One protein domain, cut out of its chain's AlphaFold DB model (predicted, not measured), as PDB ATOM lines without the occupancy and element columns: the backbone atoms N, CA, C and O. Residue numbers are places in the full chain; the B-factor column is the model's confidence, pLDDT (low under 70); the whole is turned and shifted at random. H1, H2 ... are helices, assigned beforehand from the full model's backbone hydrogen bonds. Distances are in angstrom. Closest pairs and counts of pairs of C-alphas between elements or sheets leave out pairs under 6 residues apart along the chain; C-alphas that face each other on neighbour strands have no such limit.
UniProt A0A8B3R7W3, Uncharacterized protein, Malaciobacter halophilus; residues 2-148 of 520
ATOM      1  N   ASP A   2     -34.335  22.859  22.947       62.41
ATOM      2  CA  ASP A   2     -35.379  22.178  23.717       62.41
ATOM      3  C   ASP A   2     -35.108  20.664  23.826       62.41
ATOM      4  O   ASP A   2     -35.630  19.845  23.069       62.41
ATOM      5  N   ASN A   3     -34.202  20.303  24.743       84.69
ATOM      6  CA  ASN A   3     -33.720  18.929  24.922       84.69
ATOM      7  C   ASN A   3     -34.841  17.930  25.252       84.69
ATOM      8  O   ASN A   3     -34.709  16.752  24.925       84.69
ATOM      9  N   PHE A   4     -35.929  18.378  25.883       93.12
ATOM     10  CA  PHE A   4     -37.044  17.506  26.244       93.12
ATOM     11  C   PHE A   4     -37.872  17.117  25.019       93.12
ATOM     12  O   PHE A   4     -38.108  15.933  24.800       93.12
ATOM     13  N   ASN A   5     -38.239  18.075  24.164       93.12
ATOM     14  CA  ASN A   5     -38.985  17.773  22.940       93.12
ATOM     15  C   ASN A   5     -38.197  16.866  21.986       93.12
ATOM     16  O   ASN A   5     -38.752  15.905  21.455       93.12
ATOM     17  N   ILE A   6     -36.886  17.099  21.848       93.75
ATOM     18  CA  ILE A   6     -35.993  16.222  21.072       93.75
ATOM     19  C   ILE A   6     -35.958  14.812  21.675       93.75
ATOM     20  O   ILE A   6     -35.996  13.820  20.944       93.75
ATOM     21  N   PHE A   7     -35.889  14.704  23.005       95.69
ATOM     22  CA  PHE A   7     -35.940  13.417  23.693       95.69
ATOM     23  C   PHE A   7     -37.259  12.688  23.414       95.69
ATOM     24  O   PHE A   7     -37.230  11.532  22.998       95.69
ATOM     25  N   ILE A   8     -38.398  13.360  23.581       96.81
ATOM     26  CA  ILE A   8     -39.727  12.789  23.345       96.81
ATOM     27  C   ILE A   8     -39.867  12.295  21.905       96.81
ATOM     28  O   ILE A   8     -40.224  11.136  21.697       96.81
ATOM     29  N   GLU A   9     -39.518  13.123  20.918       95.31
ATOM     30  CA  GLU A   9     -39.580  12.734  19.507       95.31
ATOM     31  C   GLU A   9     -38.694  11.514  19.223       95.31
ATOM     32  O   GLU A   9     -39.125  10.552  18.580       95.31
ATOM     33  N   LYS A  10     -37.463  11.512  19.747       94.81
ATOM     34  CA  LYS A  10     -36.532  10.390  19.592       94.81
ATOM     35  C   LYS A  10     -37.112   9.098  20.165       94.81
ATOM     36  O   LYS A  10     -37.080   8.075  19.483       94.81
ATOM     37  N   GLN A  11     -37.612   9.123  21.399       96.88
ATOM     38  CA  GLN A  11     -38.117   7.912  22.050       96.88
ATOM     39  C   GLN A  11     -39.424   7.421  21.426       96.88
ATOM     40  O   GLN A  11     -39.606   6.217  21.266       96.88
ATOM     41  N   PHE A  12     -40.291   8.328  20.977       96.75
ATOM     42  CA  PHE A  12     -41.467   7.964  20.192       96.75
ATOM     43  C   PHE A  12     -41.067   7.213  18.913       96.75
ATOM     44  O   PHE A  12     -41.545   6.112  18.656       96.75
ATOM     45  N   ARG A  13     -40.111   7.748  18.140       94.06
ATOM     46  CA  ARG A  13     -39.643   7.107  16.898       94.06
ATOM     47  C   ARG A  13     -38.962   5.757  17.130       94.06
ATOM     48  O   ARG A  13     -39.140   4.856  16.320       94.06
ATOM     49  N   ILE A  14     -38.186   5.603  18.206       94.56
ATOM     50  CA  ILE A  14     -37.566   4.310  18.548       94.56
ATOM     51  C   ILE A  14     -38.641   3.303  18.964       94.56
ATOM     52  O   ILE A  14     -38.658   2.180  18.465       94.56
ATOM     53  N   SER A  15     -39.564   3.704  19.839       96.44
ATOM     54  CA  SER A  15     -40.604   2.805  20.342       96.44
ATOM     55  C   SER A  15     -41.586   2.341  19.260       96.44
ATOM     56  O   SER A  15     -42.126   1.239  19.373       96.44
ATOM     57  N   LEU A  16     -41.772   3.112  18.178       95.62
ATOM     58  CA  LEU A  16     -42.552   2.692  17.005       95.62
ATOM     59  C   LEU A  16     -42.064   1.368  16.396       95.62
ATOM     60  O   LEU A  16     -42.869   0.654  15.804       95.62
ATOM     61  N   VAL A  17     -40.788   0.997  16.565       95.06
ATOM     62  CA  VAL A  17     -40.278  -0.314  16.125       95.06
ATOM     63  C   VAL A  17     -41.015  -1.453  16.833       95.06
ATOM     64  O   VAL A  17     -41.409  -2.424  16.194       95.06
ATOM     65  N   PHE A  18     -41.282  -1.327  18.134       97.62
ATOM     66  CA  PHE A  18     -42.022  -2.347  18.882       97.62
ATOM     67  C   PHE A  18     -43.503  -2.379  18.504       97.62
ATOM     68  O   PHE A  18     -44.107  -3.449  18.498       97.62
ATOM     69  N   PHE A  19     -44.084  -1.232  18.136       97.19
ATOM     70  CA  PHE A  19     -45.437  -1.191  17.580       97.19
ATOM     71  C   PHE A  19     -45.513  -1.916  16.235       97.19
ATOM     72  O   PHE A  19     -46.383  -2.761  16.034       97.19
ATOM     73  N   PHE A  20     -44.559  -1.637  15.344       96.81
ATOM     74  CA  PHE A  20     -44.414  -2.317  14.061       96.81
ATOM     75  C   PHE A  20     -44.290  -3.834  14.239       96.81
ATOM     76  O   PHE A  20     -45.033  -4.579  13.606       96.81
ATOM     77  N   LEU A  21     -43.407  -4.290  15.135       97.12
ATOM     78  CA  LEU A  21     -43.239  -5.715  15.437       97.12
ATOM     79  C   LEU A  21     -44.521  -6.333  15.996       97.12
ATOM     80  O   LEU A  21     -44.909  -7.421  15.582       97.12
ATOM     81  N   GLY A  22     -45.211  -5.631  16.895       97.31
ATOM     82  CA  GLY A  22     -46.470  -6.111  17.447       97.31
ATOM     83  C   GLY A  22     -47.539  -6.300  16.368       97.31
ATOM     84  O   GLY A  22     -48.195  -7.337  16.341       97.31
ATOM     85  N   LEU A  23     -47.688  -5.354  15.435       97.56
ATOM     86  CA  LEU A  23     -48.607  -5.498  14.296       97.56
ATOM     87  C   LEU A  23     -48.167  -6.615  13.337       97.56
ATOM     88  O   LEU A  23     -49.005  -7.395  12.889       97.56
ATOM     89  N   PHE A  24     -46.865  -6.729  13.066       97.19
ATOM     90  CA  PHE A  24     -46.296  -7.780  12.221       97.19
ATOM     91  C   PHE A  24     -46.605  -9.181  12.763       97.19
ATOM     92  O   PHE A  24     -47.171 -10.003  12.044       97.19
ATOM     93  N   PHE A  25     -46.323  -9.440  14.043       97.31
ATOM     94  CA  PHE A  25     -46.652 -10.722  14.671       97.31
ATOM     95  C   PHE A  25     -48.167 -10.953  14.762       97.31
ATOM     96  O   PHE A  25     -48.616 -12.090  14.640       97.31
ATOM     97  N   GLY A  26     -48.974  -9.894  14.878       97.19
ATOM     98  CA  GLY A  26     -50.434  -9.998  14.782       97.19
ATOM     99  C   GLY A  26     -50.904 -10.503  13.413       97.19
ATOM    100  O   GLY A  26     -51.761 -11.384  13.340       97.19
ATOM    101  N   ILE A  27     -50.311 -10.003  12.323       97.69
ATOM    102  CA  ILE A  27     -50.594 -10.480  10.960       97.69
ATOM    103  C   ILE A  27     -50.121 -11.922  10.783       97.69
ATOM    104  O   ILE A  27     -50.889 -12.736  10.276       97.69
ATOM    105  N   LEU A  28     -48.901 -12.253  11.220       96.94
ATOM    106  CA  LEU A  28     -48.385 -13.623  11.143       96.94
ATOM    107  C   LEU A  28     -49.312 -14.606  11.863       96.94
ATOM    108  O   LEU A  28     -49.728 -15.597  11.267       96.94
ATOM    109  N   TYR A  29     -49.729 -14.285  13.090       96.44
ATOM    110  CA  TYR A  29     -50.689 -15.106  13.823       96.44
ATOM    111  C   TYR A  29     -52.040 -15.196  13.097       96.44
ATOM    112  O   TYR A  29     -52.655 -16.259  13.034       96.44
ATOM    113  N   SER A  30     -52.502 -14.097  12.491       96.81
ATOM    114  CA  SER A  30     -53.737 -14.100  11.704       96.81
ATOM    115  C   SER A  30     -53.660 -15.030  10.490       96.81
ATOM    116  O   SER A  30     -54.654 -15.680  10.173       96.81
ATOM    117  N   VAL A  31     -52.497 -15.116   9.838       97.06
ATOM    118  CA  VAL A  31     -52.217 -16.048   8.733       97.06
ATOM    119  C   VAL A  31     -52.133 -17.489   9.237       97.06
ATOM    120  O   VAL A  31     -52.700 -18.381   8.612       97.06
ATOM    121  N   ASN A  32     -51.526 -17.721  10.404       95.75
ATOM    122  CA  ASN A  32     -51.503 -19.040  11.041       95.75
ATOM    123  C   ASN A  32     -52.915 -19.578  11.308       95.75
ATOM    124  O   ASN A  32     -53.192 -20.745  11.055       95.75
ATOM    125  N   LEU A  33     -53.851 -18.721  11.723       93.62
ATOM    126  CA  LEU A  33     -55.254 -19.113  11.902       93.62
ATOM    127  C   LEU A  33     -55.964 -19.515  10.593       93.62
ATOM    128  O   LEU A  33     -57.003 -20.166  10.650       93.62
ATOM    129  N   LEU A  34     -55.413 -19.176   9.423       95.88
ATOM    130  CA  LEU A  34     -55.901 -19.644   8.118       95.88
ATOM    131  C   LEU A  34     -55.332 -21.013   7.716       95.88
ATOM    132  O   LEU A  34     -55.592 -21.477   6.611       95.88
ATOM    133  N   GLY A  35     -54.549 -21.656   8.584       93.75
ATOM    134  CA  GLY A  35     -53.898 -22.930   8.286       93.75
ATOM    135  C   GLY A  35     -52.571 -22.788   7.534       93.75
ATOM    136  O   GLY A  35     -52.007 -23.790   7.105       93.75
ATOM    137  N   VAL A  36     -52.067 -21.560   7.359       93.25
ATOM    138  CA  VAL A  36     -50.788 -21.297   6.690       93.25
ATOM    139  C   VAL A  36     -49.697 -21.146   7.745       93.25
ATOM    140  O   VAL A  36     -49.651 -20.164   8.490       93.25
ATOM    141  N   PHE A  37     -48.801 -22.126   7.796       91.69
ATOM    142  CA  PHE A  37     -47.706 -22.181   8.758       91.69
ATOM    143  C   PHE A  37     -46.372 -22.322   8.039       91.69
ATOM    144  O   PHE A  37     -46.282 -22.958   6.989       91.69
ATOM    145  N   ILE A  38     -45.338 -21.736   8.631       88.94
ATOM    146  CA  ILE A  38     -43.955 -22.049   8.294       88.94
ATOM    147  C   ILE A  38     -43.474 -22.983   9.392       88.94
ATOM    148  O   ILE A  38     -43.585 -22.626  10.566       88.94
ATOM    149  N   ASP A  39     -42.964 -24.155   9.019       90.31
ATOM    150  CA  ASP A  39     -42.447 -25.146   9.966       90.31
ATOM    151  C   ASP A  39     -41.075 -24.712  10.508       90.31
ATOM    152  O   ASP A  39     -40.023 -25.255  10.181       90.31
ATOM    153  N   SER A  40     -41.090 -23.616  11.265       92.00
ATOM    154  CA  SER A  40     -39.939 -23.038  11.940       92.00
ATOM    155  C   SER A  40     -40.188 -23.015  13.442       92.00
ATOM    156  O   SER A  40     -41.229 -22.537  13.901       92.00
ATOM    157  N   ALA A  41     -39.201 -23.465  14.217       91.19
ATOM    158  CA  ALA A  41     -39.283 -23.538  15.672       91.19
ATOM    159  C   ALA A  41     -39.569 -22.165  16.305       91.19
ATOM    160  O   ALA A  41     -40.320 -22.069  17.277       91.19
ATOM    161  N   THR A  42     -39.023 -21.089  15.728       92.38
ATOM    162  CA  THR A  42     -39.172 -19.718  16.239       92.38
ATOM    163  C   THR A  42     -40.435 -19.005  15.748       92.38
ATOM    164  O   THR A  42     -40.809 -17.974  16.306       92.38
ATOM    165  N   LEU A  43     -41.132 -19.557  14.745       93.44
ATOM    166  CA  LEU A  43     -42.395 -19.024  14.211       93.44
ATOM    167  C   LEU A  43     -43.612 -19.876  14.591       93.44
ATOM    168  O   LEU A  43     -44.649 -19.818  13.929       93.44
ATOM    169  N   ASN A  44     -43.511 -20.644  15.679       92.50
ATOM    170  CA  ASN A  44     -44.633 -21.405  16.216       92.50
ATOM    171  C   ASN A  44     -45.824 -20.470  16.545       92.50
ATOM    172  O   ASN A  44     -45.632 -19.479  17.255       92.50
ATOM    173  N   PRO A  45     -47.062 -20.790  16.115       93.44
ATOM    174  CA  PRO A  45     -48.245 -19.956  16.347       93.44
ATOM    175  C   PRO A  45     -48.468 -19.518  17.798       93.44
ATOM    176  O   PRO A  45     -48.910 -18.390  18.030       93.44
ATOM    177  N   VAL A  46     -48.157 -20.379  18.773       91.56
ATOM    178  CA  VAL A  46     -48.280 -20.053  20.203       91.56
ATOM    179  C   VAL A  46     -47.339 -18.902  20.552       91.56
ATOM    180  O   VAL A  46     -47.787 -17.880  21.067       91.56
ATOM    181  N   ASN A  47     -46.069 -19.013  20.163       93.69
ATOM    182  CA  ASN A  47     -45.047 -17.993  20.401       93.69
ATOM    183  C   ASN A  47     -45.402 -16.672  19.704       93.69
ATOM    184  O   ASN A  47     -45.290 -15.600  20.298       93.69
ATOM    185  N   ILE A  48     -45.884 -16.739  18.458       95.38
ATOM    186  CA  ILE A  48     -46.268 -15.556  17.675       95.38
ATOM    187  C   ILE A  48     -47.453 -14.824  18.312       95.38
ATOM    188  O   ILE A  48     -47.436 -13.593  18.416       95.38
ATOM    189  N   ARG A  49     -48.454 -15.560  18.808       93.81
ATOM    190  CA  ARG A  49     -49.559 -14.979  19.581       93.81
ATOM    191  C   ARG A  49     -49.044 -14.273  20.832       93.81
ATOM    192  O   ARG A  49     -49.430 -13.131  21.092       93.81
ATOM    193  N   SER A  50     -48.182 -14.936  21.597       94.06
ATOM    194  CA  SER A  50     -47.621 -14.400  22.840       94.06
ATOM    195  C   SER A  50     -46.787 -13.145  22.593       94.06
ATOM    196  O   SER A  50     -46.917 -12.172  23.336       94.06
ATOM    197  N   LEU A  51     -46.004 -13.112  21.511       95.81
ATOM    198  CA  LEU A  51     -45.258 -11.935  21.061       95.81
ATOM    199  C   LEU A  51     -46.179 -10.772  20.709       95.81
ATOM    200  O   LEU A  51     -45.972  -9.667  21.210       95.81
ATOM    201  N   HIS A  52     -47.201 -11.008  19.882       96.19
ATOM    202  CA  HIS A  52     -48.166  -9.976  19.502       96.19
ATOM    203  C   HIS A  52     -48.813  -9.337  20.738       96.19
ATOM    204  O   HIS A  52     -48.758  -8.118  20.910       96.19
ATOM    205  N   ILE A  53     -49.368 -10.167  21.624       93.56
ATOM    206  CA  ILE A  53     -50.058  -9.711  22.835       93.56
ATOM    207  C   ILE A  53     -49.086  -8.966  23.757       93.56
ATOM    208  O   ILE A  53     -49.371  -7.845  24.178       93.56
ATOM    209  N   SER A  54     -47.907  -9.533  24.024       94.75
ATOM    210  CA  SER A  54     -46.925  -8.919  24.925       94.75
ATOM    211  C   SER A  54     -46.391  -7.593  24.377       94.75
ATOM    212  O   SER A  54     -46.226  -6.636  25.127       94.75
ATOM    213  N   LEU A  55     -46.197  -7.462  23.062       96.75
ATOM    214  CA  LEU A  55     -45.786  -6.193  22.450       96.75
ATOM    215  C   LEU A  55     -46.883  -5.125  22.493       96.75
ATOM    216  O   LEU A  55     -46.562  -3.947  22.649       96.75
ATOM    217  N   MET A  56     -48.162  -5.501  22.416       94.94
ATOM    218  CA  MET A  56     -49.266  -4.551  22.624       94.94
ATOM    219  C   MET A  56     -49.362  -4.082  24.086       94.94
ATOM    220  O   MET A  56     -49.734  -2.937  24.336       94.94
ATOM    221  N   LEU A  57     -48.986  -4.937  25.044       91.19
ATOM    222  CA  LEU A  57     -49.150  -4.707  26.488       91.19
ATOM    223  C   LEU A  57     -47.906  -4.222  27.230       91.19
ATOM    224  O   LEU A  57     -48.035  -3.764  28.360       91.19
ATOM    225  N   TYR A  58     -46.724  -4.320  26.626       93.69
ATOM    226  CA  TYR A  58     -45.462  -3.844  27.209       93.69
ATOM    227  C   TYR A  58     -44.649  -2.982  26.246       93.69
ATOM    228  O   TYR A  58     -43.764  -2.252  26.686       93.69
ATOM    229  N   GLY A  59     -44.928  -3.056  24.941       96.31
ATOM    230  CA  GLY A  59     -44.207  -2.317  23.913       96.31
ATOM    231  C   GLY A  59     -44.606  -0.844  23.861       96.31
ATOM    232  O   GLY A  59     -44.573  -0.123  24.856       96.31
ATOM    233  N   PHE A  60     -44.968  -0.375  22.670       97.50
ATOM    234  CA  PHE A  60     -45.176   1.049  22.403       97.50
ATOM    235  C   PHE A  60     -46.220   1.708  23.314       97.50
ATOM    236  O   PHE A  60     -45.945   2.763  23.878       97.50
ATOM    237  N   ILE A  61     -47.400   1.096  23.470       96.31
ATOM    238  CA  ILE A  61     -48.543   1.720  24.154       96.31
ATOM    239  C   ILE A  61     -48.213   2.041  25.626       96.31
ATOM    240  O   ILE A  61     -48.207   3.223  25.974       96.31
ATOM    241  N   PRO A  62     -47.887   1.065  26.497       95.19
ATOM    242  CA  PRO A  62     -47.588   1.363  27.898       95.19
ATOM    243  C   PRO A  62     -46.322   2.190  28.089       95.19
ATOM    244  O   PRO A  62     -46.311   3.074  28.945       95.19
ATOM    245  N   LEU A  63     -45.272   1.953  27.293       96.94
ATOM    246  CA  LEU A  63     -44.049   2.746  27.396       96.94
ATOM    247  C   LEU A  63     -44.338   4.225  27.120       96.94
ATOM    248  O   LEU A  63     -43.919   5.088  27.886       96.94
ATOM    249  N   MET A  64     -45.087   4.538  26.066       97.94
ATOM    250  CA  MET A  64     -45.449   5.920  25.752       97.94
ATOM    251  C   MET A  64     -46.461   6.497  26.748       97.94
ATOM    252  O   MET A  64     -46.349   7.664  27.123       97.94
ATOM    253  N   LEU A  65     -47.402   5.690  27.248       96.56
ATOM    254  CA  LEU A  65     -48.330   6.111  28.300       96.56
ATOM    255  C   LEU A  65     -47.595   6.495  29.594       96.56
ATOM    256  O   LEU A  65     -47.960   7.476  30.244       96.56
ATOM    257  N   SER A  66     -46.518   5.780  29.936       95.81
ATOM    258  CA  SER A  66     -45.706   6.044  31.133       95.81
ATOM    259  C   SER A  66     -45.112   7.458  31.170       95.81
ATOM    260  O   SER A  66     -44.768   7.951  32.247       95.81
ATOM    261  N   TYR A  67     -45.016   8.132  30.016       97.44
ATOM    262  CA  TYR A  67     -44.470   9.483  29.910       97.44
ATOM    263  C   TYR A  67     -45.468  10.576  30.290       97.44
ATOM    264  O   TYR A  67     -45.059  11.726  30.459       97.44
ATOM    265  N   LEU A  68     -46.754  10.245  30.459       97.06
ATOM    266  CA  LEU A  68     -47.810  11.203  30.789       97.06
ATOM    267  C   LEU A  68     -47.448  12.138  31.957       97.06
ATOM    268  O   LEU A  68     -47.594  13.353  31.786       97.06
ATOM    269  N   PRO A  69     -46.922  11.654  33.102       95.25
ATOM    270  CA  PRO A  69     -46.537  12.545  34.190       95.25
ATOM    271  C   PRO A  69     -45.442  13.527  33.772       95.25
ATOM    272  O   PRO A  69     -45.526  14.703  34.101       95.25
ATOM    273  N   PHE A  70     -44.438  13.092  33.008       96.12
ATOM    274  CA  PHE A  70     -43.330  13.961  32.601       96.12
ATOM    275  C   PHE A  70     -43.752  14.990  31.556       96.12
ATOM    276  O   PHE A  70     -43.320  16.137  31.643       96.12
ATOM    277  N   LEU A  71     -44.627  14.618  30.614       96.88
ATOM    278  CA  LEU A  71     -45.224  15.558  29.661       96.88
ATOM    279  C   LEU A  71     -46.014  16.647  30.399       96.88
ATOM    280  O   LEU A  71     -45.863  17.834  30.107       96.88
ATOM    281  N   LEU A  72     -46.819  16.253  31.390       95.62
ATOM    282  CA  LEU A  72     -47.638  17.182  32.163       95.62
ATOM    283  C   LEU A  72     -46.790  18.099  33.053       95.62
ATOM    284  O   LEU A  72     -47.012  19.307  33.062       95.62
ATOM    285  N   ILE A  73     -45.790  17.555  33.752       95.50
ATOM    286  CA  ILE A  73     -44.878  18.356  34.581       95.50
ATOM    287  C   ILE A  73     -44.072  19.319  33.707       95.50
ATOM    288  O   ILE A  73     -43.963  20.493  34.048       95.50
ATOM    289  N   ASN A  74     -43.572  18.862  32.553       95.38
ATOM    290  CA  ASN A  74     -42.853  19.724  31.619       95.38
ATOM    291  C   ASN A  74     -43.719  20.892  31.132       95.38
ATOM    292  O   ASN A  74     -43.242  22.022  31.063       95.38
ATOM    293  N   LYS A  75     -45.001  20.642  30.849       94.00
ATOM    294  CA  LYS A  75     -45.953  21.695  30.489       94.00
ATOM    295  C   LYS A  75     -46.177  22.705  31.622       94.00
ATOM    296  O   LYS A  75     -46.342  23.887  31.343       94.00
ATOM    297  N   GLU A  76     -46.242  22.251  32.872       93.88
ATOM    298  CA  GLU A  76     -46.585  23.111  34.014       93.88
ATOM    299  C   GLU A  76     -45.390  23.898  34.571       93.88
ATOM    300  O   GLU A  76     -45.550  25.062  34.930       93.88
ATOM    301  N   VAL A  77     -44.213  23.276  34.677       95.06
ATOM    302  CA  VAL A  77     -43.036  23.854  35.360       95.06
ATOM    303  C   VAL A  77     -41.708  23.607  34.632       95.06
ATOM    304  O   VAL A  77     -40.656  23.985  35.141       95.06
ATOM    305  N   GLY A  78     -41.726  22.997  33.443       93.50
ATOM    306  CA  GLY A  78     -40.521  22.651  32.683       93.50
ATOM    307  C   GLY A  78     -39.858  21.340  33.119       93.50
ATOM    308  O   GLY A  78     -40.396  20.556  33.907       93.50
ATOM    309  N   PHE A  79     -38.670  21.069  32.577       91.94
ATOM    310  CA  PHE A  79     -37.899  19.852  32.840       91.94
ATOM    311  C   PHE A  79     -36.560  20.159  33.517       91.94
ATOM    312  O   PHE A  79     -35.928  21.184  33.262       91.94
ATOM    313  N   CYS A  80     -36.064  19.203  34.305       90.25
ATOM    314  CA  CYS A  80     -34.719  19.246  34.866       90.25
ATOM    315  C   CYS A  80     -33.781  18.285  34.117       90.25
ATOM    316  O   CYS A  80     -34.169  17.177  33.741       90.25
ATOM    317  N   LYS A  81     -32.524  18.700  33.899       92.25
ATOM    318  CA  LYS A  81     -31.528  17.912  33.143       92.25
ATOM    319  C   LYS A  81     -31.239  16.558  33.798       92.25
ATOM    320  O   LYS A  81     -31.264  15.543  33.109       92.25
ATOM    321  N   ASP A  82     -31.045  16.541  35.117       93.56
ATOM    322  CA  ASP A  82     -30.856  15.306  35.889       93.56
ATOM    323  C   ASP A  82     -32.046  14.358  35.743       93.56
ATOM    324  O   ASP A  82     -31.874  13.160  35.541       93.56
ATOM    325  N   GLY A  83     -33.270  14.889  35.833       94.88
ATOM    326  CA  GLY A  83     -34.475  14.091  35.641       94.88
ATOM    327  C   GLY A  83     -34.504  13.483  34.242       94.88
ATOM    328  O   GLY A  83     -34.741  12.292  34.100       94.88
ATOM    329  N   LEU A  84     -34.201  14.271  33.208       96.06
ATOM    330  CA  LEU A  84     -34.170  13.784  31.828       96.06
ATOM    331  C   LEU A  84     -33.129  12.672  31.619       96.06
ATOM    332  O   LEU A  84     -33.377  11.733  30.864       96.06
ATOM    333  N   PHE A  85     -31.988  12.739  32.311       96.12
ATOM    334  CA  PHE A  85     -30.996  11.662  32.315       96.12
ATOM    335  C   PHE A  85     -31.573  10.353  32.878       96.12
ATOM    336  O   PHE A  85     -31.475   9.314  32.223       96.12
ATOM    337  N   TYR A  86     -32.229  10.393  34.039       97.31
ATOM    338  CA  TYR A  86     -32.853   9.197  34.617       97.31
ATOM    339  C   TYR A  86     -34.053   8.701  33.802       97.31
ATOM    340  O   TYR A  86     -34.251   7.492  33.697       97.31
ATOM    341  N   LEU A  87     -34.794   9.600  33.144       97.38
ATOM    342  CA  LEU A  87     -35.861   9.219  32.219       97.38
ATOM    343  C   LEU A  87     -35.297   8.445  31.023       97.38
ATOM    344  O   LEU A  87     -35.868   7.447  30.584       97.38
ATOM    345  N   ASN A  88     -34.141   8.874  30.515       97.25
ATOM    346  CA  ASN A  88     -33.433   8.155  29.466       97.25
ATOM    347  C   ASN A  88     -32.977   6.765  29.938       97.25
ATOM    348  O   ASN A  88     -33.150   5.803  29.196       97.25
ATOM    349  N   LEU A  89     -32.463   6.636  31.168       97.50
ATOM    350  CA  LEU A  89     -32.118   5.329  31.740       97.50
ATOM    351  C   LEU A  89     -33.344   4.422  31.876       97.50
ATOM    352  O   LEU A  89     -33.300   3.295  31.395       97.50
ATOM    353  N   TYR A  90     -34.451   4.923  32.435       97.75
ATOM    354  CA  TYR A  90     -35.728   4.199  32.488       97.75
ATOM    355  C   TYR A  90     -36.102   3.628  31.114       97.75
ATOM    356  O   TYR A  90     -36.371   2.436  30.980       97.75
ATOM    357  N   THR A  91     -36.032   4.469  30.084       97.69
ATOM    358  CA  THR A  91     -36.391   4.091  28.714       97.69
ATOM    359  C   THR A  91     -35.452   3.024  28.145       97.69
ATOM    360  O   THR A  91     -35.907   2.064  27.530       97.69
ATOM    361  N   ILE A  92     -34.140   3.169  28.360       97.50
ATOM    362  CA  ILE A  92     -33.134   2.204  27.896       97.50
ATOM    363  C   ILE A  92     -33.360   0.839  28.548       97.50
ATOM    364  O   ILE A  92     -33.396  -0.163  27.840       97.50
ATOM    365  N   PHE A  93     -33.555   0.789  29.867       97.62
ATOM    366  CA  PHE A  93     -33.822  -0.472  30.563       97.62
ATOM    367  C   PHE A  93     -35.145  -1.106  30.120       97.62
ATOM    368  O   PHE A  93     -35.212  -2.325  29.980       97.62
ATOM    369  N   TRP A  94     -36.162  -0.302  29.798       97.94
ATOM    370  CA  TRP A  94     -37.397  -0.812  29.204       97.94
ATOM    371  C   TRP A  94     -37.170  -1.414  27.808       97.94
ATOM    372  O   TRP A  94     -37.706  -2.475  27.501       97.94
ATOM    373  N   TYR A  95     -36.341  -0.796  26.960       97.94
ATOM    374  CA  TYR A  95     -35.975  -1.385  25.666       97.94
ATOM    375  C   TYR A  95     -35.179  -2.679  25.812       97.94
ATOM    376  O   TYR A  95     -35.432  -3.626  25.072       97.94
ATOM    377  N   ILE A  96     -34.252  -2.740  26.772       97.62
ATOM    378  CA  ILE A  96     -33.520  -3.973  27.089       97.62
ATOM    379  C   ILE A  96     -34.515  -5.064  27.489       97.62
ATOM    380  O   ILE A  96     -34.465  -6.158  26.932       97.62
ATOM    381  N   PHE A  97     -35.468  -4.754  28.374       97.50
ATOM    382  CA  PHE A  97     -36.542  -5.678  28.738       97.50
ATOM    383  C   PHE A  97     -37.318  -6.170  27.506       97.50
ATOM    384  O   PHE A  97     -37.491  -7.374  27.349       97.50
ATOM    385  N   LEU A  98     -37.727  -5.275  26.599       97.88
ATOM    386  CA  LEU A  98     -38.468  -5.657  25.393       97.88
ATOM    387  C   LEU A  98     -37.665  -6.567  24.461       97.88
ATOM    388  O   LEU A  98     -38.230  -7.510  23.916       97.88
ATOM    389  N   ILE A  99     -36.366  -6.318  24.288       96.94
ATOM    390  CA  ILE A  99     -35.491  -7.178  23.478       96.94
ATOM    391  C   ILE A  99     -35.415  -8.577  24.096       96.94
ATOM    392  O   ILE A  99     -35.632  -9.563  23.395       96.94
ATOM    393  N   PHE A 100     -35.179  -8.665  25.408       97.19
ATOM    394  CA  PHE A 100     -35.128  -9.944  26.120       97.19
ATOM    395  C   PHE A 100     -36.463 -10.686  26.036       97.19
ATOM    396  O   PHE A 100     -36.485 -11.869  25.716       97.19
ATOM    397  N   MET A 101     -37.573  -9.980  26.252       97.00
ATOM    398  CA  MET A 101     -38.923 -10.527  26.138       97.00
ATOM    399  C   MET A 101     -39.176 -11.103  24.741       97.00
ATOM    400  O   MET A 101     -39.648 -12.232  24.631       97.00
ATOM    401  N   ILE A 102     -38.836 -10.365  23.677       97.00
ATOM    402  CA  ILE A 102     -38.994 -10.838  22.295       97.00
ATOM    403  C   ILE A 102     -38.172 -12.106  22.065       97.00
ATOM    404  O   ILE A 102     -38.710 -13.094  21.571       97.00
ATOM    405  N   SER A 103     -36.890 -12.104  22.436       95.50
ATOM    406  CA  SER A 103     -36.025 -13.272  22.260       95.50
ATOM    407  C   SER A 103     -36.540 -14.482  23.041       95.50
ATOM    408  O   SER A 103     -36.674 -15.556  22.465       95.50
ATOM    409  N   SER A 104     -36.892 -14.322  24.320       95.56
ATOM    410  CA  SER A 104     -37.415 -15.419  25.144       95.56
ATOM    411  C   SER A 104     -38.687 -16.032  24.562       95.56
ATOM    412  O   SER A 104     -38.786 -17.254  24.481       95.56
ATOM    413  N   LEU A 105     -39.632 -15.199  24.118       95.56
ATOM    414  CA  LEU A 105     -40.885 -15.676  23.536       95.56
ATOM    415  C   LEU A 105     -40.675 -16.319  22.158       95.56
ATOM    416  O   LEU A 105     -41.291 -17.345  21.883       95.56
ATOM    417  N   LEU A 106     -39.784 -15.782  21.311       94.81
ATOM    418  CA  LEU A 106     -39.427 -16.400  20.024       94.81
ATOM    419  C   LEU A 106     -38.893 -17.825  20.212       94.81
ATOM    420  O   LEU A 106     -39.293 -18.727  19.482       94.81
ATOM    421  N   PHE A 107     -38.047 -18.040  21.220       93.69
ATOM    422  CA  PHE A 107     -37.499 -19.359  21.552       93.69
ATOM    423  C   PHE A 107     -38.435 -20.225  22.417       93.69
ATOM    424  O   PHE A 107     -38.011 -21.249  22.946       93.69
ATOM    425  N   GLY A 108     -39.708 -19.844  22.558       91.94
ATOM    426  CA  GLY A 108     -40.735 -20.670  23.197       91.94
ATOM    427  C   GLY A 108     -40.714 -20.690  24.721       91.94
ATOM    428  O   GLY A 108     -41.424 -21.496  25.320       91.94
ATOM    429  N   ASN A 109     -39.956 -19.800  25.370       91.94
ATOM    430  CA  ASN A 109     -39.988 -19.665  26.824       91.94
ATOM    431  C   ASN A 109     -41.231 -18.865  27.245       91.94
ATOM    432  O   ASN A 109     -41.169 -17.653  27.478       91.94
ATOM    433  N   THR A 110     -42.366 -19.565  27.257       86.75
ATOM    434  CA  THR A 110     -43.694 -19.037  27.584       86.75
ATOM    435  C   THR A 110     -44.170 -19.562  28.939       86.75
ATOM    436  O   THR A 110     -43.855 -20.687  29.329       86.75
ATOM    437  N   ARG A 111     -44.937 -18.755  29.679       82.00
ATOM    438  CA  ARG A 111     -45.519 -19.146  30.981       82.00
ATOM    439  C   ARG A 111     -46.944 -19.682  30.866       82.00
ATOM    440  O   ARG A 111     -47.478 -20.181  31.852       82.00
ATOM    441  N   GLY A 112     -47.584 -19.528  29.710       74.94
ATOM    442  CA  GLY A 112     -48.996 -19.851  29.502       74.94
ATOM    443  C   GLY A 112     -49.953 -18.910  30.243       74.94
ATOM    444  O   GLY A 112     -51.149 -19.185  30.322       74.94
ATOM    445  N   LEU A 113     -49.448 -17.800  30.792       70.75
ATOM    446  CA  LEU A 113     -50.239 -16.812  31.518       70.75
ATOM    447  C   LEU A 113     -50.602 -15.671  30.574       70.75
ATOM    448  O   LEU A 113     -49.737 -14.912  30.130       70.75
ATOM    449  N   ALA A 114     -51.896 -15.524  30.286       65.88
ATOM    450  CA  ALA A 114     -52.384 -14.387  29.516       65.88
ATOM    451  C   ALA A 114     -51.874 -13.073  30.143       65.88
ATOM    452  O   ALA A 114     -51.895 -12.918  31.363       65.88
ATOM    453  N   PHE A 115     -51.399 -12.140  29.311       68.31
ATOM    454  CA  PHE A 115     -50.827 -10.841  29.712       68.31
ATOM    455  C   PHE A 115     -49.459 -10.881  30.441       68.31
ATOM    456  O   PHE A 115     -48.835  -9.831  30.584       68.31
ATOM    457  N   TYR A 116     -48.949 -12.054  30.842       78.31
ATOM    458  CA  TYR A 116     -47.665 -12.233  31.552       78.31
ATOM    459  C   TYR A 116     -46.879 -13.437  31.025       78.31
ATOM    460  O   TYR A 116     -46.299 -14.215  31.785       78.31
ATOM    461  N   ASP A 117     -46.899 -13.612  29.708       84.00
ATOM    462  CA  ASP A 117     -46.471 -14.861  29.089       84.00
ATOM    463  C   ASP A 117     -44.944 -15.019  29.008       84.00
ATOM    464  O   ASP A 117     -44.447 -16.080  28.663       84.00
ATOM    465  N   PHE A 118     -44.182 -13.975  29.330       88.88
ATOM    466  CA  PHE A 118     -42.720 -13.985  29.314       88.88
ATOM    467  C   PHE A 118     -42.122 -14.486  30.642       88.88
ATOM    468  O   PHE A 118     -42.792 -14.423  31.677       88.88
ATOM    469  N   PRO A 119     -40.850 -14.933  30.659       89.69
ATOM    470  CA  PRO A 119     -40.212 -15.496  31.851       89.69
ATOM    471  C   PRO A 119     -40.214 -14.536  33.041       89.69
ATOM    472  O   PRO A 119     -39.968 -13.336  32.893       89.69
ATOM    473  N   TYR A 120     -40.477 -15.065  34.236       82.00
ATOM    474  CA  TYR A 120     -40.647 -14.253  35.443       82.00
ATOM    475  C   TYR A 120     -39.390 -13.440  35.782       82.00
ATOM    476  O   TYR A 120     -39.485 -12.311  36.258       82.00
ATOM    477  N   GLU A 121     -38.217 -13.980  35.475       87.00
ATOM    478  CA  GLU A 121     -36.900 -13.393  35.708       87.00
ATOM    479  C   GLU A 121     -36.736 -12.048  34.988       87.00
ATOM    480  O   GLU A 121     -36.047 -11.156  35.485       87.00
ATOM    481  N   LEU A 122     -37.428 -11.844  33.858       91.19
ATOM    482  CA  LEU A 122     -37.384 -10.576  33.127       91.19
ATOM    483  C   LEU A 122     -38.017  -9.418  33.911       91.19
ATOM    484  O   LEU A 122     -37.672  -8.257  33.667       91.19
ATOM    485  N   ASN A 123     -38.863  -9.706  34.908       84.44
ATOM    486  CA  ASN A 123     -39.399  -8.681  35.805       84.44
ATOM    487  C   ASN A 123     -38.298  -7.958  36.587       84.44
ATOM    488  O   ASN A 123     -38.513  -6.818  36.997       84.44
ATOM    489  N   PHE A 124     -37.115  -8.555  36.768       87.19
ATOM    490  CA  PHE A 124     -35.980  -7.870  37.387       87.19
ATOM    491  C   PHE A 124     -35.533  -6.650  36.566       87.19
ATOM    492  O   PHE A 124     -35.340  -5.568  37.123       87.19
ATOM    493  N   ILE A 125     -35.446  -6.784  35.236       92.50
ATOM    494  CA  ILE A 125     -35.067  -5.682  34.332       92.50
ATOM    495  C   ILE A 125     -36.135  -4.584  34.370       92.50
ATOM    496  O   ILE A 125     -35.812  -3.398  34.476       92.50
ATOM    497  N   LEU A 126     -37.410  -4.976  34.339       88.12
ATOM    498  CA  LEU A 126     -38.531  -4.043  34.413       88.12
ATOM    499  C   LEU A 126     -38.581  -3.310  35.766       88.12
ATOM    500  O   LEU A 126     -38.795  -2.098  35.813       88.12
ATOM    501  N   SER A 127     -38.309  -4.018  36.864       86.75
ATOM    502  CA  SER A 127     -38.224  -3.437  38.209       86.75
ATOM    503  C   SER A 127     -37.078  -2.432  38.311       86.75
ATOM    504  O   SER A 127     -37.253  -1.346  38.864       86.75
ATOM    505  N   LEU A 128     -35.923  -2.743  37.713       89.88
ATOM    506  CA  LEU A 128     -34.786  -1.828  37.640       89.88
ATOM    507  C   LEU A 128     -35.115  -0.569  36.821       89.88
ATOM    508  O   LEU A 128     -34.773   0.538  37.240       89.88
ATOM    509  N   ALA A 129     -35.851  -0.700  35.711       94.44
ATOM    510  CA  ALA A 129     -36.406   0.457  35.007       94.44
ATOM    511  C   ALA A 129     -37.295   1.292  35.952       94.44
ATOM    512  O   ALA A 129     -37.127   2.510  36.051       94.44
ATOM    513  N   GLY A 130     -38.174   0.642  36.720       90.88
ATOM    514  CA  GLY A 130     -39.029   1.278  37.728       90.88
ATOM    515  C   GLY A 130     -38.269   2.119  38.763       90.88
ATOM    516  O   GLY A 130     -38.716   3.215  39.104       90.88
ATOM    517  N   VAL A 131     -37.082   1.687  39.202       92.00
ATOM    518  CA  VAL A 131     -36.221   2.485  40.097       92.00
ATOM    519  C   VAL A 131     -35.845   3.820  39.446       92.00
ATOM    520  O   VAL A 131     -36.019   4.881  40.052       92.00
ATOM    521  N   PHE A 132     -35.393   3.800  38.189       96.25
ATOM    522  CA  PHE A 132     -35.074   5.029  37.456       96.25
ATOM    523  C   PHE A 132     -36.309   5.898  37.203       96.25
ATOM    524  O   PHE A 132     -36.214   7.126  37.274       96.25
ATOM    525  N   TYR A 133     -37.476   5.290  36.979       94.75
ATOM    526  CA  TYR A 133     -38.748   6.005  36.853       94.75
ATOM    527  C   TYR A 133     -39.090   6.791  38.126       94.75
ATOM    528  O   TYR A 133     -39.399   7.982  38.060       94.75
ATOM    529  N   ILE A 134     -38.963   6.163  39.301       92.25
ATOM    530  CA  ILE A 134     -39.221   6.799  40.603       92.25
ATOM    531  C   ILE A 134     -38.239   7.949  40.855       92.25
ATOM    532  O   ILE A 134     -38.659   9.045  41.242       92.25
ATOM    533  N   ILE A 135     -36.942   7.739  40.593       94.44
ATOM    534  CA  ILE A 135     -35.921   8.793  40.720       94.44
ATOM    535  C   ILE A 135     -36.260   9.974  39.801       94.44
ATOM    536  O   ILE A 135     -36.210  11.131  40.228       94.44
ATOM    537  N   THR A 136     -36.657   9.689  38.561       95.06
ATOM    538  CA  THR A 136     -37.083  10.704  37.589       95.06
ATOM    539  C   THR A 136     -38.276  11.496  38.106       95.06
ATOM    540  O   THR A 136     -38.215  12.725  38.159       95.06
ATOM    541  N   LEU A 137     -39.345  10.816  38.534       93.44
ATOM    542  CA  LEU A 137     -40.541  11.457  39.085       93.44
ATOM    543  C   LEU A 137     -40.192  12.370  40.253       93.44
ATOM    544  O   LEU A 137     -40.626  13.519  40.280       93.44
ATOM    545  N   TYR A 138     -39.368  11.900  41.187       93.38
ATOM    546  CA  TYR A 138     -38.926  12.703  42.322       93.38
ATOM    547  C   TYR A 138     -38.211  13.986  41.881       93.38
ATOM    548  O   TYR A 138     -38.515  15.075  42.376       93.38
ATOM    549  N   LYS A 139     -37.284  13.877  40.921       94.81
ATOM    550  CA  LYS A 139     -36.535  15.019  40.374       94.81
ATOM    551  C   LYS A 139     -37.444  16.008  39.642       94.81
ATOM    552  O   LYS A 139     -37.259  17.213  39.795       94.81
ATOM    553  N   PHE A 140     -38.433  15.525  38.892       94.31
ATOM    554  CA  PHE A 140     -39.407  16.367  38.196       94.31
ATOM    555  C   PHE A 140     -40.378  17.051  39.170       94.31
ATOM    556  O   PHE A 140     -40.586  18.256  39.073       94.31
ATOM    557  N   ILE A 141     -40.916  16.322  40.154       93.94
ATOM    558  CA  ILE A 141     -41.846  16.854  41.165       93.94
ATOM    559  C   ILE A 141     -41.187  17.948  42.014       93.94
ATOM    560  O   ILE A 141     -41.860  18.890  42.432       93.94
ATOM    561  N   LYS A 142     -39.875  17.862  42.256       94.19
ATOM    562  CA  LYS A 142     -39.115  18.900  42.969       94.19
ATOM    563  C   LYS A 142     -39.080  20.257  42.263       94.19
ATOM    564  O   LYS A 142     -38.738  21.237  42.912       94.19
ATOM    565  N   GLN A 143     -39.428  20.327  40.978       94.12
ATOM    566  CA  GLN A 143     -39.510  21.601  40.260       94.12
ATOM    567  C   GLN A 143     -40.738  22.428  40.656       94.12
ATOM    568  O   GLN A 143     -40.745  23.641  40.466       94.12
ATOM    569  N   TYR A 144     -41.772  21.811  41.236       95.25
ATOM    570  CA  TYR A 144     -42.898  22.571  41.765       95.25
ATOM    571  C   TYR A 144     -42.507  23.297  43.049       95.25
ATOM    572  O   TYR A 144     -42.128  22.657  44.030       95.25
ATOM    573  N   GLY A 145     -42.742  24.610  43.092       93.19
ATOM    574  CA  GLY A 145     -42.765  25.348  44.358       93.19
ATOM    575  C   GLY A 145     -43.897  24.859  45.272       93.19
ATOM    576  O   GLY A 145     -43.683  24.586  46.450       93.19
ATOM    577  N   VAL A 146     -45.095  24.656  44.709       93.50
ATOM    578  CA  VAL A 146     -46.248  24.062  45.402       93.50
ATOM    579  C   VAL A 146     -46.772  22.883  44.592       93.50
ATOM    580  O   VAL A 146     -47.198  23.041  43.450       93.50
ATOM    581  N   LYS A 147     -46.756  21.685  45.188       92.88
ATOM    582  CA  LYS A 147     -47.197  20.457  44.510       92.88
ATOM    583  C   LYS A 147     -48.693  20.538  44.164       92.88
ATOM    584  O   LYS A 147     -49.501  20.741  45.082       92.88
ATOM    585  N   PRO A 148     -49.087  20.321  42.898       92.19
ATOM    586  CA  PRO A 148     -50.490  20.327  42.509       92.19
ATOM    587  C   PRO A 148     -51.223  19.108  43.084       92.19
ATOM    588  O   PRO A 148     -50.612  18.097  43.441       92.19
TER     589      PRO A 148
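This is residues 2 to 148 of the 520 residues of an uncharacterized protein of Malaciobacter halophilus (UniProt A0A8B3R7W3). You are looking at a long, slim bundle of helices: H1, H5 and H6 each run lengthwise, and the short helices H2, H3 and H4 follow one another end to end as a fourth, broken row. H2 folds back along part of H1, while H5 and H6 pair as a helical hairpin; the long links after H1 and after H5 lie at the same end of the rod. The printed part has 147 residues, with six named helices in the order H1 to H6 and no named strand, and its class is all helix. With a radius of gyration of the C-alphas of 17.8 A it is only just loose, close to compact, and it spans 61 by 27 by 22 A.

Find C-alpha 3 at (-33.720, 18.929, 24.922); from there H1, residues 3 to 32, runs 44.2 A to C-alpha 32 at (-51.503, -19.040, 11.041). Further along come H2, residues 45 to 58, 19.6 A long; H3, residues 60 to 65, 8.4 A; and H4, residues 68 to 77, 14.3 A. H5, residues 81 to 106, covers 37.6 A. H6, residues 120 to 141, covers 31.7 A and ends at C-alpha 141 at (-41.846, 16.854, 41.165).

Start at the bundle of H1, H2 and H5, which is up and down, each helix running against the one before it. H1, with residues 18 to 32 alone, touches H2 in a helical hairpin at a shallow tilt of 25 degrees; the closest C-alphas, of Gly 22 and His 52, are 4.7 A apart. H2 touches H5, which uses residues 98 to 106 alone; the closest C-alphas are those of Asn 47 and Leu 105, at 5.7 A. H1 and H5 run the same way and are close but not clearly touching, with the C-alphas of Phe 4 and Leu 84 closest at 7.3 A. H3 touches H1 at a steep tilt of 42 degrees, closest at the C-alphas of Ser 15 and Phe 60, 5.3 A. Outward from H5, H6 touches it at a shallow tilt of 17 degrees, opposite ways, with the C-alphas of Tyr 90 and Ala 129 closest at 4.6 A. H6 also touches H4, with residues 137 to 141 alone; the C-alphas of Ile 73 and Phe 140 are closest, at 6.9 A. H1 and H6 are apart. Every O i to N i+4 pair is within hydrogen-bond range in H2, H3, H4 and H5, against 24 of 26 in H1 and 16 of 18 in H6.

The C-alphas farthest apart, of Gly 35 and Gly 145, are 61.3 A from each other. The printed part has no cut. Look for the long links at residues 33 to 44 and 107 to 119; the other links are tight. Mean pLDDT of the printed part is 93.2, and it is under 70 at residues 2, 114 and 115.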